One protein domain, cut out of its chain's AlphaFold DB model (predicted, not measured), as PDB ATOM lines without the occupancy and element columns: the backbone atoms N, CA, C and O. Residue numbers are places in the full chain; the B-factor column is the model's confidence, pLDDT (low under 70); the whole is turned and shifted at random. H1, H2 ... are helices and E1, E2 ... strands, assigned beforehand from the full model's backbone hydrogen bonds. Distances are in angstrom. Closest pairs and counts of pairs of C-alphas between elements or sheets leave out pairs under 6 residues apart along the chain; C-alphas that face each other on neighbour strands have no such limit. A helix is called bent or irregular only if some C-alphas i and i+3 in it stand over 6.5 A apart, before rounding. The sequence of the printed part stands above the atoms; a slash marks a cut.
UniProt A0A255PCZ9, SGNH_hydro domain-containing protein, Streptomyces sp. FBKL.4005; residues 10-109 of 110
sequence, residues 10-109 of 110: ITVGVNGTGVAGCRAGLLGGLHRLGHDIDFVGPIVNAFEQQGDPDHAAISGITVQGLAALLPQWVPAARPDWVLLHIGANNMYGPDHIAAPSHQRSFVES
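AT A GLANCE: This is residues 10 to 109 of the 110 residues of the protein "SGNH_hydro domain-containing protein" of Streptomyces sp. FBKL.4005 (UniProt A0A255PCZ9). Two short strands, E1 and E2, lie near each other in the middle without pairing, between an end built of the helix H1 and long loops and an end built of five short helices, H2 to H6. The five are loosely gathered: H5 packs on H2 and makes a corner with H4, while H3 and H6 touch no helix, and residues 29 to 34, at the end of H1 and just after it, stick out. The printed part has 100 residues with six named helices and two named strands, in the order H1 E1 H2 H3 E2 H4 H5 H6. The class is mostly helix, though under half of the residues, 49, are in named elements. The whole is compact, with a radius of gyration of the C-alphas of 14.2 A and spans of 40 by 30 by 24 A.

HOW THE PARTS SIT: The longest helix, H1, residues 22 to 32, touches no helix and is apart from E1, residues 54 to 57, and from E2, residues 81 to 85. E1 and E2 are near each other, with 5 pairs of C-alphas within 10 A, but each pairs with no named strand. Residues 43 to 44 pair antiparallel with residues 54 to 55 of E1. The closest C-alphas of E1 and H3, residues 70 to 77, are those of Ala 56 and Trp 73, 7.6 A apart. H2, residues 63 to 67, touches H5, residues 96 to 103, closest at the C-alphas of Val 63 and His 102, 6.5 A apart. H4, residues 89 to 92, and H5 touch only at the corner by their link, closest at the C-alphas of Asn 90 and His 96, 5.2 A apart. H2 and H6, residues 105 to 108, are close but not clearly touching, their closest C-alphas being those of Ala 67 and Phe 106, 6.3 A apart. Every O i to N i+4 pair is within hydrogen-bond range in H1 and H2, against 3 of 4 in H3 and 2 of 4 in H5; H4 and H6 are too short for such a pair.

IN THESE COORDINATES: H1 runs 16.0 A from C-alpha 22 at (-141.468, 91.418, 29.719). E1 measures 9.4 A and E2 13.1 A. H2 measures 6.1 A, H3 10.2 A, H4 5.8 A and H5 12.3 A. H5 is irregular: C-alphas 97 and 100 are 7.5 A apart. H6 measures 5.2 A and ends at C-alpha 108, (-166.144, 86.169, 30.587).

THE WHOLE: The two C-alphas farthest apart are those of Gly 34 and Pro 94, 44.1 A. The printed part has no cut. The link from H1 to E1, 21 residues, is long. Mean pLDDT of the printed part is 84.2; residues 15 to 19 and 94 to 109 are under 70.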
ATOM      1  N   ILE A  10    -144.523  92.042  22.615       87.19
ATOM      2  CA  ILE A  10    -143.927  92.532  23.870       87.19
ATOM      3  C   ILE A  10    -143.673  91.365  24.835       87.19
ATOM      4  O   ILE A  10    -142.633  91.305  25.496       87.19
ATOM      5  N   THR A  11    -144.600  90.407  24.878       89.62
ATOM      6  CA  THR A  11    -144.465  89.170  25.657       89.62
ATOM      7  C   THR A  11    -143.500  88.195  24.991       89.62
ATOM      8  O   THR A  11    -142.709  87.563  25.690       89.62
ATOM      9  N   VAL A  12    -143.511  88.104  23.655       89.25
ATOM     10  CA  VAL A  12    -142.522  87.312  22.902       89.25
ATOM     11  C   VAL A  12    -141.105  87.822  23.174       89.25
ATOM     12  O   VAL A  12    -140.214  87.013  23.387       89.25
ATOM     13  N   GLY A  13    -140.903  89.144  23.210       84.69
ATOM     14  CA  GLY A  13    -139.591  89.769  23.405       84.69
ATOM     15  C   GLY A  13    -138.876  90.167  22.118       84.69
ATOM     16  O   GLY A  13    -137.647  90.218  22.082       84.69
ATOM     17  N   VAL A  14    -139.630  90.449  21.051       76.69
ATOM     18  CA  VAL A  14    -139.057  90.893  19.773       76.69
ATOM     19  C   VAL A  14    -138.347  92.245  19.959       76.69
ATOM     20  O   VAL A  14    -138.876  93.138  20.614       76.69
ATOM     21  N   ASN A  15    -137.160  92.400  19.360       65.62
ATOM     22  CA  ASN A  15    -136.312  93.606  19.389       65.62
ATOM     23  C   ASN A  15    -135.692  93.991  20.754       65.62
ATOM     24  O   ASN A  15    -135.142  95.084  20.878       65.62
ATOM     25  N   GLY A  16    -135.744  93.121  21.769       61.34
ATOM     26  CA  GLY A  16    -135.077  93.336  23.059       61.34
ATOM     27  C   GLY A  16    -133.623  92.841  23.100       61.34
ATOM     28  O   GLY A  16    -133.231  91.943  22.353       61.34
ATOM     29  N   THR A  17    -132.815  93.383  24.020       55.75
ATOM     30  CA  THR A  17    -131.531  92.781  24.420       55.75
ATOM     31  C   THR A  17    -131.829  91.555  25.284       55.75
ATOM     32  O   THR A  17    -131.938  91.652  26.504       55.75
ATOM     33  N   GLY A  18    -132.054  90.420  24.625       59.44
ATOM     34  CA  GLY A  18    -132.608  89.204  25.222       59.44
ATOM     35  C   GLY A  18    -134.014  88.938  24.687       59.44
ATOM     36  O   GLY A  18    -134.858  89.828  24.647       59.44
ATOM     37  N   VAL A  19    -134.270  87.700  24.269       64.38
ATOM     38  CA  VAL A  19    -135.532  87.291  23.621       64.38
ATOM     39  C   VAL A  19    -136.657  86.980  24.624       64.38
ATOM     40  O   VAL A  19    -137.626  86.312  24.288       64.38
ATOM     41  N   ALA A  20    -136.527  87.449  25.866       73.69
ATOM     42  CA  ALA A  20    -137.450  87.152  26.960       73.69
ATOM     43  C   ALA A  20    -138.577  88.195  27.118       73.69
ATOM     44  O   ALA A  20    -139.569  87.962  27.809       73.69
ATOM     45  N   GLY A  21    -138.437  89.380  26.511       80.81
ATOM     46  CA  GLY A  21    -139.436  90.451  26.613       80.81
ATOM     47  C   GLY A  21    -139.751  90.842  28.058       80.81
ATOM     48  O   GLY A  21    -138.867  90.888  28.915       80.81
ATOM     49  N   CYS A  22    -141.029  91.099  28.355       81.12
ATOM     50  CA  CYS A  22    -141.468  91.418  29.719       81.12
ATOM     51  C   CYS A  22    -141.321  90.249  30.720       81.12
ATOM     52  O   CYS A  22    -141.388  90.478  31.930       81.12
ATOM     53  N   ARG A  23    -141.111  89.010  30.248       89.69
ATOM     54  CA  ARG A  23    -141.066  87.798  31.085       89.69
ATOM     55  C   ARG A  23    -139.829  87.760  31.980       89.69
ATOM     56  O   ARG A  23    -139.960  87.467  33.164       89.69
ATOM     57  N   ALA A  24    -138.660  88.166  31.474       85.62
ATOM     58  CA  ALA A  24    -137.420  88.186  32.262       85.62
ATOM     59  C   ALA A  24    -137.507  89.085  33.508       85.62
ATOM     60  O   ALA A  24    -137.070  88.700  34.594       85.62
ATOM     61  N   GLY A  25    -138.092  90.281  33.366       84.69
ATOM     62  CA  GLY A  25    -138.262  91.214  34.483       84.69
ATOM     63  C   GLY A  25    -139.189  90.662  35.565       84.69
ATOM     64  O   GLY A  25    -138.871  90.745  36.755       84.69
ATOM     65  N   LEU A  26    -140.302  90.052  35.147       85.00
ATOM     66  CA  LEU A  26    -141.257  89.404  36.041       85.00
ATOM     67  C   LEU A  26    -140.629  88.217  36.775       85.00
ATOM     68  O   LEU A  26    -140.678  88.176  38.004       85.00
ATOM     69  N   LEU A  27    -140.014  87.290  36.034       86.75
ATOM     70  CA  LEU A  27    -139.399  86.082  36.582       86.75
ATOM     71  C   LEU A  27    -138.328  86.441  37.617       86.75
ATOM     72  O   LEU A  27    -138.377  85.995  38.761       86.75
ATOM     73  N   GLY A  28    -137.413  87.347  37.255       87.75
ATOM     74  CA  GLY A  28    -136.368  87.808  38.163       87.75
ATOM     75  C   GLY A  28    -136.914  88.534  39.397       87.75
ATOM     76  O   GLY A  28    -136.353  88.404  40.483       87.75
ATOM     77  N   GLY A  29    -138.004  89.296  39.259       89.88
ATOM     78  CA  GLY A  29    -138.680  89.946  40.383       89.88
ATOM     79  C   GLY A  29    -139.297  88.947  41.360       89.88
ATOM     80  O   GLY A  29    -139.054  89.042  42.561       89.88
ATOM     81  N   LEU A  30    -140.043  87.968  40.847       90.25
ATOM     82  CA  LEU A  30    -140.709  86.947  41.656       90.25
ATOM     83  C   LEU A  30    -139.705  86.017  42.348       90.25
ATOM     84  O   LEU A  30    -139.858  85.745  43.538       90.25
ATOM     85  N   HIS A  31    -138.627  85.630  41.663       90.38
ATOM     86  CA  HIS A  31    -137.545  84.851  42.271       90.38
ATOM     87  C   HIS A  31    -136.857  85.613  43.409       90.38
ATOM     88  O   HIS A  31    -136.598  85.039  44.465       90.38
ATOM     89  N   ARG A  32    -136.611  86.924  43.253       92.81
ATOM     90  CA  ARG A  32    -136.058  87.755  44.341       92.81
ATOM     91  C   ARG A  32    -136.981  87.853  45.556       92.81
ATOM     92  O   ARG A  32    -136.490  88.059  46.659       92.81
ATOM     93  N   LEU A  33    -138.288  87.709  45.358       93.50
ATOM     94  CA  LEU A  33    -139.280  87.651  46.434       93.50
ATOM     95  C   LEU A  33    -139.431  86.239  47.035       93.50
ATOM     96  O   LEU A  33    -140.223  86.056  47.954       93.50
ATOM     97  N   GLY A  34    -138.666  85.255  46.553       93.69
ATOM     98  CA  GLY A  34    -138.689  83.877  47.048       93.69
ATOM     99  C   GLY A  34    -139.815  83.019  46.473       93.69
ATOM    100  O   GLY A  34    -140.114  81.963  47.026       93.69
ATOM    101  N   HIS A  35    -140.458  83.451  45.385       92.31
ATOM    102  CA  HIS A  35    -141.450  82.638  44.690       92.31
ATOM    103  C   HIS A  35    -140.780  81.718  43.673       92.31
ATOM    104  O   HIS A  35    -139.959  82.169  42.882       92.31
ATOM    105  N   ASP A  36    -141.183  80.451  43.672       92.06
ATOM    106  CA  ASP A  36    -140.807  79.470  42.656       92.06
ATOM    107  C   ASP A  36    -141.829  79.502  41.511       92.06
ATOM    108  O   ASP A  36    -143.013  79.172  41.705       92.06
ATOM    109  N   ILE A  37    -141.400  79.998  40.352       94.12
ATOM    110  CA  ILE A  37    -142.253  80.282  39.197       94.12
ATOM    111  C   ILE A  37    -141.903  79.343  38.050       94.12
ATOM    112  O   ILE A  37    -140.739  79.166  37.720       94.12
ATOM    113  N   ASP A  38    -142.952  78.814  37.435       94.88
ATOM    114  CA  ASP A  38    -142.932  77.987  36.233       94.88
ATOM    115  C   ASP A  38    -143.803  78.704  35.194       94.88
ATOM    116  O   ASP A  38    -145.011  78.886  35.416       94.88
ATOM    117  N   PHE A  39    -143.205  79.220  34.121       96.31
ATOM    118  CA  PHE A  39    -143.978  79.737  33.003       96.31
ATOM    119  C   PHE A  39    -144.530  78.592  32.174       96.31
ATOM    120  O   PHE A  39    -143.927  77.545  32.009       96.31
ATOM    121  N   VAL A  40    -145.756  78.774  31.688       97.50
ATOM    122  CA  VAL A  40    -146.467  77.721  30.969       97.50
ATOM    123  C   VAL A  40    -147.155  78.296  29.749       97.50
ATOM    124  O   VAL A  40    -147.766  79.367  29.785       97.50
ATOM    125  N   GLY A  41    -147.106  77.559  28.651       96.31
ATOM    126  CA  GLY A  41    -147.756  77.962  27.421       96.31
ATOM    127  C   GLY A  41    -147.476  76.988  26.284       96.31
ATOM    128  O   GLY A  41    -146.667  76.077  26.422       96.31
ATOM    129  N   PRO A  42    -148.180  77.141  25.157       96.00
ATOM    130  CA  PRO A  42    -148.013  76.271  23.997       96.00
ATOM    131  C   PRO A  42    -146.761  76.593  23.169       96.00
ATOM    132  O   PRO A  42    -146.456  75.853  22.236       96.00
ATOM    133  N   ILE A  43    -146.085  77.713  23.439       95.19
ATOM    134  CA  ILE A  43    -144.942  78.186  22.662       95.19
ATOM    135  C   ILE A  43    -143.717  78.226  23.567       95.19
ATOM    136  O   ILE A  43    -143.779  78.753  24.673       95.19
ATOM    137  N   VAL A  44    -142.608  77.710  23.047       93.12
ATOM    138  CA  VAL A  44    -141.293  77.736  23.688       93.12
ATOM    139  C   VAL A  44    -140.380  78.614  22.841       93.12
ATOM    140  O   VAL A  44    -140.165  78.324  21.658       93.12
ATOM    141  N   ASN A  45    -139.824  79.682  23.413       88.69
ATOM    142  CA  ASN A  45    -138.856  80.504  22.694       88.69
ATOM    143  C   ASN A  45    -137.467  79.848  22.698       88.69
ATOM    144  O   ASN A  45    -136.664  80.055  23.603       88.69
ATOM    145  N   ALA A  46    -137.155  79.094  21.642       83.75
ATOM    146  CA  ALA A  46    -135.888  78.368  21.514       83.75
ATOM    147  C   ALA A  46    -134.627  79.260  21.545       83.75
ATOM    148  O   ALA A  46    -133.524  78.764  21.770       83.75
ATOM    149  N   PHE A  47    -134.762  80.570  21.315       82.56
ATOM    150  CA  PHE A  47    -133.635  81.504  21.379       82.56
ATOM    151  C   PHE A  47    -133.344  81.992  22.806       82.56
ATOM    152  O   PHE A  47    -132.309  82.617  23.039       82.56
ATOM    153  N   GLU A  48    -134.224  81.711  23.769       84.88
ATOM    154  CA  GLU A  48    -134.072  82.099  25.168       84.88
ATOM    155  C   GLU A  48    -133.247  81.049  25.911       84.88
ATOM    156  O   GLU A  48    -133.744  80.012  26.331       84.88
ATOM    157  N   GLN A  49    -131.946  81.307  26.035       76.75
ATOM    158  CA  GLN A  49    -130.997  80.340  26.605       76.75
ATOM    159  C   GLN A  49    -130.987  80.311  28.143       76.75
ATOM    160  O   GLN A  49    -130.336  79.456  28.738       76.75
ATOM    161  N   GLN A  50    -131.632  81.280  28.796       80.44
ATOM    162  CA  GLN A  50    -131.632  81.446  30.248       80.44
ATOM    163  C   GLN A  50    -133.017  81.863  30.726       80.44
ATOM    164  O   GLN A  50    -133.644  82.709  30.096       80.44
ATOM    165  N   GLY A  51    -133.431  81.345  31.882       85.69
ATOM    166  CA  GLY A  51    -134.743  81.623  32.457       85.69
ATOM    167  C   GLY A  51    -135.756  80.556  32.067       85.69
ATOM    168  O   GLY A  51    -135.428  79.371  32.089       85.69
ATOM    169  N   ASP A  52    -136.967  80.999  31.744       91.75
ATOM    170  CA  ASP A  52    -138.096  80.137  31.417       91.75
ATOM    171  C   ASP A  52    -138.715  80.576  30.070       91.75
ATOM    172  O   ASP A  52    -139.322  81.655  29.982       91.75
ATOM    173  N   PRO A  53    -138.498  79.788  29.000       93.38
ATOM    174  CA  PRO A  53    -138.836  80.162  27.631       93.38
ATOM    175  C   PRO A  53    -140.321  79.987  27.286       93.38
ATOM    176  O   PRO A  53    -140.713  80.347  26.170       93.38
ATOM    177  N   ASP A  54    -141.131  79.431  28.186       95.56
ATOM    178  CA  ASP A  54    -142.514  79.068  27.893       95.56
ATOM    179  C   ASP A  54    -143.434  80.299  27.916       95.56
ATOM    180  O   ASP A  54    -143.392  81.149  28.812       95.56
ATOM    181  N   HIS A  55    -144.294  80.428  26.903       95.25
ATOM    182  CA  HIS A  55    -145.274  81.508  26.816       95.25
ATOM    183  C   HIS A  55    -146.465  81.193  25.894       95.25
ATOM    184  O   HIS A  55    -146.496  80.222  25.138       95.25
ATOM    185  N   ALA A  56    -147.479  82.054  25.944       96.38
ATOM    186  CA  ALA A  56    -148.682  82.030  25.117       96.38
ATOM    187  C   ALA A  56    -148.807  83.360  24.353       96.38
ATOM    188  O   ALA A  56    -149.713  84.154  24.587       96.38
ATOM    189  N   ALA A  57    -147.860  83.658  23.461       94.62
ATOM    190  CA  ALA A  57    -147.812  84.962  22.797       94.62
ATOM    191  C   ALA A  57    -147.459  84.870  21.316       94.62
ATOM    192  O   ALA A  57    -146.615  84.065  20.927       94.62
ATOM    193  N   ILE A  58    -148.103  85.712  20.506       94.00
ATOM    194  CA  ILE A  58    -147.917  85.768  19.052       94.00
ATOM    195  C   ILE A  58    -147.703  87.223  18.634       94.00
ATOM    196  O   ILE A  58    -148.555  88.083  18.849       94.00
ATOM    197  N   SER A  59    -146.569  87.511  18.002       91.69
ATOM    198  CA  SER A  59    -146.264  88.851  17.490       91.69
ATOM    199  C   SER A  59    -147.327  89.337  16.503       91.69
ATOM    200  O   SER A  59    -147.717  88.607  15.597       91.69
ATOM    201  N   GLY A  60    -147.785  90.580  16.669       90.88
ATOM    202  CA  GLY A  60    -148.798  91.186  15.799       90.88
ATOM    203  C   GLY A  60    -150.246  90.764  16.082       90.88
ATOM    204  O   GLY A  60    -151.157  91.309  15.461       90.88
ATOM    205  N   ILE A  61    -150.494  89.831  17.011       93.12
ATOM    206  CA  ILE A  61    -151.856  89.371  17.295       93.12
ATOM    207  C   ILE A  61    -152.693  90.474  17.953       93.12
ATOM    208  O   ILE A  61    -152.207  91.250  18.779       93.12
ATOM    209  N   THR A  62    -153.966  90.554  17.575       90.75
ATOM    210  CA  THR A  62    -154.945  91.432  18.220       90.75
ATOM    211  C   THR A  62    -155.565  90.751  19.435       90.75
ATOM    212  O   THR A  62    -155.475  89.534  19.606       90.75
ATOM    213  N   VAL A  63    -156.266  91.532  20.255       88.56
ATOM    214  CA  VAL A  63    -157.059  91.030  21.381       88.56
ATOM    215  C   VAL A  63    -157.973  89.874  20.965       88.56
ATOM    216  O   VAL A  63    -157.954  88.825  21.598       88.56
ATOM    217  N   GLN A  64    -158.758  90.047  19.902       88.69
ATOM    218  CA  GLN A  64    -159.753  89.061  19.476       88.69
ATOM    219  C   GLN A  64    -159.095  87.797  18.927       88.69
ATOM    220  O   GLN A  64    -159.549  86.693  19.221       88.69
ATOM    221  N   GLY A  65    -158.003  87.959  18.172       90.88
ATOM    222  CA  GLY A  65    -157.217  86.828  17.689       90.88
ATOM    223  C   GLY A  65    -156.685  85.987  18.846       90.88
ATOM    224  O   GLY A  65    -156.784  84.766  18.806       90.88
ATOM    225  N   LEU A  66    -156.182  86.634  19.900       92.12
ATOM    226  CA  LEU A  66    -155.658  85.941  21.073       92.12
ATOM    227  C   LEU A  66    -156.770  85.313  21.926       92.12
ATOM    228  O   LEU A  66    -156.626  84.177  22.374       92.12
ATOM    229  N   ALA A  67    -157.893  86.011  22.112       91.19
ATOM    230  CA  ALA A  67    -159.047  85.510  22.860       91.19
ATOM    231  C   ALA A  67    -159.603  84.205  22.264       91.19
ATOM    232  O   ALA A  67    -159.958  83.287  23.003       91.19
ATOM    233  N   ALA A  68    -159.597  84.073  20.934       93.00
ATOM    234  CA  ALA A  68    -160.018  82.854  20.243       93.00
ATOM    235  C   ALA A  68    -159.131  81.625  20.543       93.00
ATOM    236  O   ALA A  68    -159.548  80.494  20.302       93.00
ATOM    237  N   LEU A  69    -157.917  81.822  21.072       95.12
ATOM    238  CA  LEU A  69    -156.968  80.746  21.376       95.12
ATOM    239  C   LEU A  69    -157.044  80.278  22.838       95.12
ATOM    240  O   LEU A  69    -156.557  79.197  23.158       95.12
ATOM    241  N   LEU A  70    -157.678  81.027  23.742       93.38
ATOM    242  CA  LEU A  70    -157.735  80.659  25.165       93.38
ATOM    243  C   LEU A  70    -158.412  79.319  25.455       93.38
ATOM    244  O   LEU A  70    -157.865  78.583  26.281       93.38
ATOM    245  N   PRO A  71    -159.540  78.957  24.800       94.75
ATOM    246  CA  PRO A  71    -160.246  77.722  25.133       94.75
ATOM    247  C   PRO A  71    -159.403  76.463  24.912       94.75
ATOM    248  O   PRO A  71    -159.650  75.442  25.544       94.75
ATOM    249  N   GLN A  72    -158.392  76.528  24.040       95.56
ATOM    250  CA  GLN A  72    -157.425  75.445  23.852       95.56
ATOM    251  C   GLN A  72    -156.198  75.598  24.763       95.56
ATOM    252  O   GLN A  72    -155.743  74.621  25.353       95.56
ATOM    253  N   TRP A  73    -155.649  76.807  24.894       96.62
ATOM    254  CA  TRP A  73    -154.352  77.005  25.542       96.62
ATOM    255  C   TRP A  73    -154.426  76.924  27.064       96.62
ATOM    256  O   TRP A  73    -153.570  76.284  27.679       96.62
ATOM    257  N   VAL A  74    -155.444  77.530  27.682       96.19
ATOM    258  CA  VAL A  74    -155.564  77.573  29.147       96.19
ATOM    259  C   VAL A  74    -155.768  76.170  29.731       96.19
ATOM    260  O   VAL A  74    -154.994  75.798  30.618       96.19
ATOM    261  N   PRO A  75    -156.699  75.331  29.227       96.75
ATOM    262  CA  PRO A  75    -156.864  73.977  29.755       96.75
ATOM    263  C   PRO A  75    -155.649  73.078  29.509       96.75
ATOM    264  O   PRO A  75    -155.329  72.252  30.361       96.75
ATOM    265  N   ALA A  76    -154.955  73.240  28.376       96.88
ATOM    266  CA  ALA A  76    -153.771  72.445  28.057       96.88
ATOM    267  C   ALA A  76    -152.595  72.758  28.999       96.88
ATOM    268  O   ALA A  76    -151.938  71.848  29.503       96.88
ATOM    269  N   ALA A  77    -152.353  74.040  29.269       96.25
ATOM    270  CA  ALA A  77    -151.233  74.478  30.095       96.25
ATOM    271  C   ALA A  77    -151.535  74.455  31.602       96.25
ATOM    272  O   ALA A  77    -150.597  74.398  32.397       96.25
ATOM    273  N   ARG A  78    -152.811  74.484  32.014       97.00
ATOM    274  CA  ARG A  78    -153.251  74.502  33.425       97.00
ATOM    275  C   ARG A  78    -152.474  75.526  34.282       97.00
ATOM    276  O   ARG A  78    -151.754  75.116  35.198       97.00
ATOM    277  N   PRO A  79    -152.529  76.831  33.958       97.25
ATOM    278  CA  PRO A  79    -151.889  77.858  34.773       97.25
ATOM    279  C   PRO A  79    -152.668  78.128  36.068       97.25
ATOM    280  O   PRO A  79    -153.894  78.040  36.082       97.25
ATOM    281  N   ASP A  80    -151.960  78.536  37.124       96.25
ATOM    282  CA  ASP A  80    -152.567  79.114  38.332       96.25
ATOM    283  C   ASP A  80    -152.966  80.580  38.084       96.25
ATOM    284  O   ASP A  80    -153.998  81.047  38.559       96.25
ATOM    285  N   TRP A  81    -152.147  81.305  37.309       95.19
ATOM    286  CA  TRP A  81    -152.357  82.709  36.957       95.19
ATOM    287  C   TRP A  81    -152.097  82.960  35.475       95.19
ATOM    288  O   TRP A  81    -151.156  82.419  34.897       95.19
ATOM    289  N   VAL A  82    -152.880  83.849  34.868       93.38
ATOM    290  CA  VAL A  82    -152.628  84.361  33.514       93.38
ATOM    291  C   VAL A  82    -152.168  85.808  33.627       93.38
ATOM    292  O   VAL A  82    -152.892  86.651  34.156       93.38
ATOM    293  N   LEU A  83    -150.973  86.109  33.117       92.19
ATOM    294  CA  LEU A  83    -150.515  87.484  32.956       92.19
ATOM    295  C   LEU A  83    -150.792  87.932  31.523       92.19
ATOM    296  O   LEU A  83    -150.132  87.467  30.598       92.19
ATOM    297  N   LEU A  84    -151.735  88.855  31.353       92.19
ATOM    298  CA  LEU A  84    -152.154  89.353  30.045       92.19
ATOM    299  C   LEU A  84    -151.487  90.696  29.707       92.19
ATOM    300  O   LEU A  84    -151.665  91.675  30.430       92.19
ATOM    301  N   HIS A  85    -150.792  90.765  28.570       90.56
ATOM    302  CA  HIS A  85    -150.306  92.012  27.972       90.56
ATOM    303  C   HIS A  85    -150.621  92.032  26.469       90.56
ATOM    304  O   HIS A  85    -149.918  91.427  25.663       90.56
ATOM    305  N   ILE A  86    -151.707  92.704  26.082       89.56
ATOM    306  CA  ILE A  86    -152.224  92.702  24.706       89.56
ATOM    307  C   ILE A  86    -152.936  94.020  24.389       89.56
ATOM    308  O   ILE A  86    -153.442  94.692  25.290       89.56
ATOM    309  N   GLY A  87    -153.041  94.351  23.101       84.69
ATOM    310  CA  GLY A  87    -153.871  95.452  22.601       84.69
ATOM    311  C   GLY A  87    -153.104  96.513  21.822       84.69
ATOM    312  O   GLY A  87    -153.736  97.312  21.136       84.69
ATOM    313  N   ALA A  88    -151.767  96.481  21.837       85.12
ATOM    314  CA  ALA A  88    -150.943  97.383  21.032       85.12
ATOM    315  C   ALA A  88    -151.276  97.253  19.536       85.12
ATOM    316  O   ALA A  88    -151.493  98.252  18.855       85.12
ATOM    317  N   ASN A  89    -151.444  96.021  19.045       85.75
ATOM    318  CA  ASN A  89    -151.750  95.774  17.633       85.75
ATOM    319  C   ASN A  89    -153.155  96.236  17.216       85.75
ATOM    320  O   ASN A  89    -153.373  96.571  16.054       85.75
ATOM    321  N   ASN A  90    -154.107  96.313  18.154       85.69
ATOM    322  CA  ASN A  90    -155.440  96.852  17.874       85.69
ATOM    323  C   ASN A  90    -155.401  98.350  17.544       85.69
ATOM    324  O   ASN A  90    -156.299  98.825  16.852       85.69
ATOM    325  N   MET A  91    -154.373  99.083  17.992       82.12
ATOM    326  CA  MET A  91    -154.238 100.522  17.725       82.12
ATOM    327  C   MET A  91    -153.978 100.847  16.254       82.12
ATOM    328  O   MET A  91    -154.260 101.956  15.817       82.12
ATOM    329  N   TYR A  92    -153.473  99.885  15.482       81.06
ATOM    330  CA  TYR A  92    -153.232 100.055  14.048       81.06
ATOM    331  C   TYR A  92    -154.471  99.757  13.189       81.06
ATOM    332  O   TYR A  92    -154.436  99.953  11.976       81.06
ATOM    333  N   GLY A  93    -155.557  99.266  13.799       72.00
ATOM    334  CA  GLY A  93    -156.800  98.912  13.117       72.00
ATOM    335  C   GLY A  93    -157.900  99.977  13.236       72.00
ATOM    336  O   GLY A  93    -157.839 100.864  14.093       72.00
ATOM    337  N   PRO A  94    -158.960  99.870  12.413       68.69
ATOM    338  CA  PRO A  94    -160.094 100.798  12.450       68.69
ATOM    339  C   PRO A  94    -160.825 100.798  13.808       68.69
ATOM    340  O   PRO A  94    -161.352 101.830  14.209       68.69
ATOM    341  N   ASP A  95    -160.762  99.694  14.560       64.06
ATOM    342  CA  ASP A  95    -161.469  99.492  15.837       64.06
ATOM    343  C   ASP A  95    -160.606  99.748  17.091       64.06
ATOM    344  O   ASP A  95    -160.841  99.169  18.157       64.06
ATOM    345  N   HIS A  96    -159.588 100.605  16.996       62.69
ATOM    346  CA  HIS A  96    -158.659 100.895  18.097       62.69
ATOM    347  C   HIS A  96    -159.361 101.338  19.399       62.69
ATOM    348  O   HIS A  96    -158.963 100.940  20.491       62.69
ATOM    349  N   ILE A  97    -160.471 102.072  19.306       62.06
ATOM    350  CA  ILE A  97    -161.230 102.580  20.466       62.06
ATOM    351  C   ILE A  97    -161.890 101.443  21.280       62.06
ATOM    352  O   ILE A  97    -162.150 101.592  22.472       62.06
ATOM    353  N   ALA A  98    -162.122 100.276  20.667       63.50
ATOM    354  CA  ALA A  98    -162.791  99.136  21.296       63.50
ATOM    355  C   ALA A  98    -161.831  98.176  22.031       63.50
ATOM    356  O   ALA A  98    -162.277  97.189  22.625       63.50
ATOM    357  N   ALA A  99    -160.517  98.434  22.025       60.38
ATOM    358  CA  ALA A  99    -159.535  97.559  22.671       60.38
ATOM    359  C   ALA A  99    -159.829  97.286  24.169       60.38
ATOM    360  O   ALA A  99    -159.790  96.114  24.556       60.38
ATOM    361  N   PRO A 100    -160.226  98.278  25.000       61.03
ATOM    362  CA  PRO A 100    -160.578  98.021  26.400       61.03
ATOM    363  C   PRO A 100    -161.827  97.143  26.568       61.03
ATOM    364  O   PRO A 100    -161.880  96.300  27.461       61.03
ATOM    365  N   SER A 101    -162.846  97.301  25.712       60.44
ATOM    366  CA  SER A 101    -164.046  96.448  25.751       60.44
ATOM    367  C   SER A 101    -163.740  95.004  25.364       60.44
ATOM    368  O   SER A 101    -164.315  94.091  25.945       60.44
ATOM    369  N   HIS A 102    -162.794  94.769  24.455       61.06
ATOM    370  CA  HIS A 102    -162.422  93.410  24.077       61.06
ATOM    371  C   HIS A 102    -161.604  92.691  25.155       61.06
ATOM    372  O   HIS A 102    -161.680  91.468  25.249       61.06
ATOM    373  N   GLN A 103    -160.888  93.412  26.027       62.25
ATOM    374  CA  GLN A 103    -160.191  92.783  27.157       62.25
ATOM    375  C   GLN A 103    -161.151  92.081  28.137       62.25
ATOM    376  O   GLN A 103    -160.754  91.118  28.788       62.25
ATOM    377  N   ARG A 104    -162.433  92.476  28.196       63.34
ATOM    378  CA  ARG A 104    -163.444  91.768  29.005       63.34
ATOM    379  C   ARG A 104    -163.725  90.341  28.533       63.34
ATOM    380  O   ARG A 104    -164.049  89.494  29.360       63.34
ATOM    381  N   SER A 105    -163.505  90.037  27.253       66.62
ATOM    382  CA  SER A 105    -163.701  88.678  26.721       66.62
ATOM    383  C   SER A 105    -162.782  87.623  27.366       66.62
ATOM    384  O   SER A 105    -163.144  86.448  27.429       66.62
ATOM    385  N   PHE A 106    -161.635  88.034  27.927       59.59
ATOM    386  CA  PHE A 106    -160.729  87.144  28.667       59.59
ATOM    387  C   PHE A 106    -161.244  86.764  30.063       59.59
ATOM    388  O   PHE A 106    -160.776  85.785  30.630       59.59
ATOM    389  N   VAL A 107    -162.174  87.535  30.636       65.81
ATOM    390  CA  VAL A 107    -162.736  87.284  31.978       65.81
ATOM    391  C   VAL A 107    -164.070  86.536  31.889       65.81
ATOM    392  O   VAL A 107    -164.439  85.802  32.802       65.81
ATOM    393  N   GLU A 108    -164.794  86.712  30.784       57.75
ATOM    394  CA  GLU A 108    -166.144  86.169  30.587       57.75
ATOM    395  C   GLU A 108    -166.168  84.810  29.863       57.75
ATOM    396  O   GLU A 108    -167.203  84.142  29.866       57.75
ATOM    397  N   SER A 109    -165.044  84.365  29.291       54.09
ATOM    398  CA  SER A 109    -164.889  83.014  28.735       54.09
ATOM    399  C   SER A 109    -164.757  81.981  29.863       54.09
ATOM    400  O   SER A 109    -163.660  81.610  30.272       54.09
TER     401      SER A 109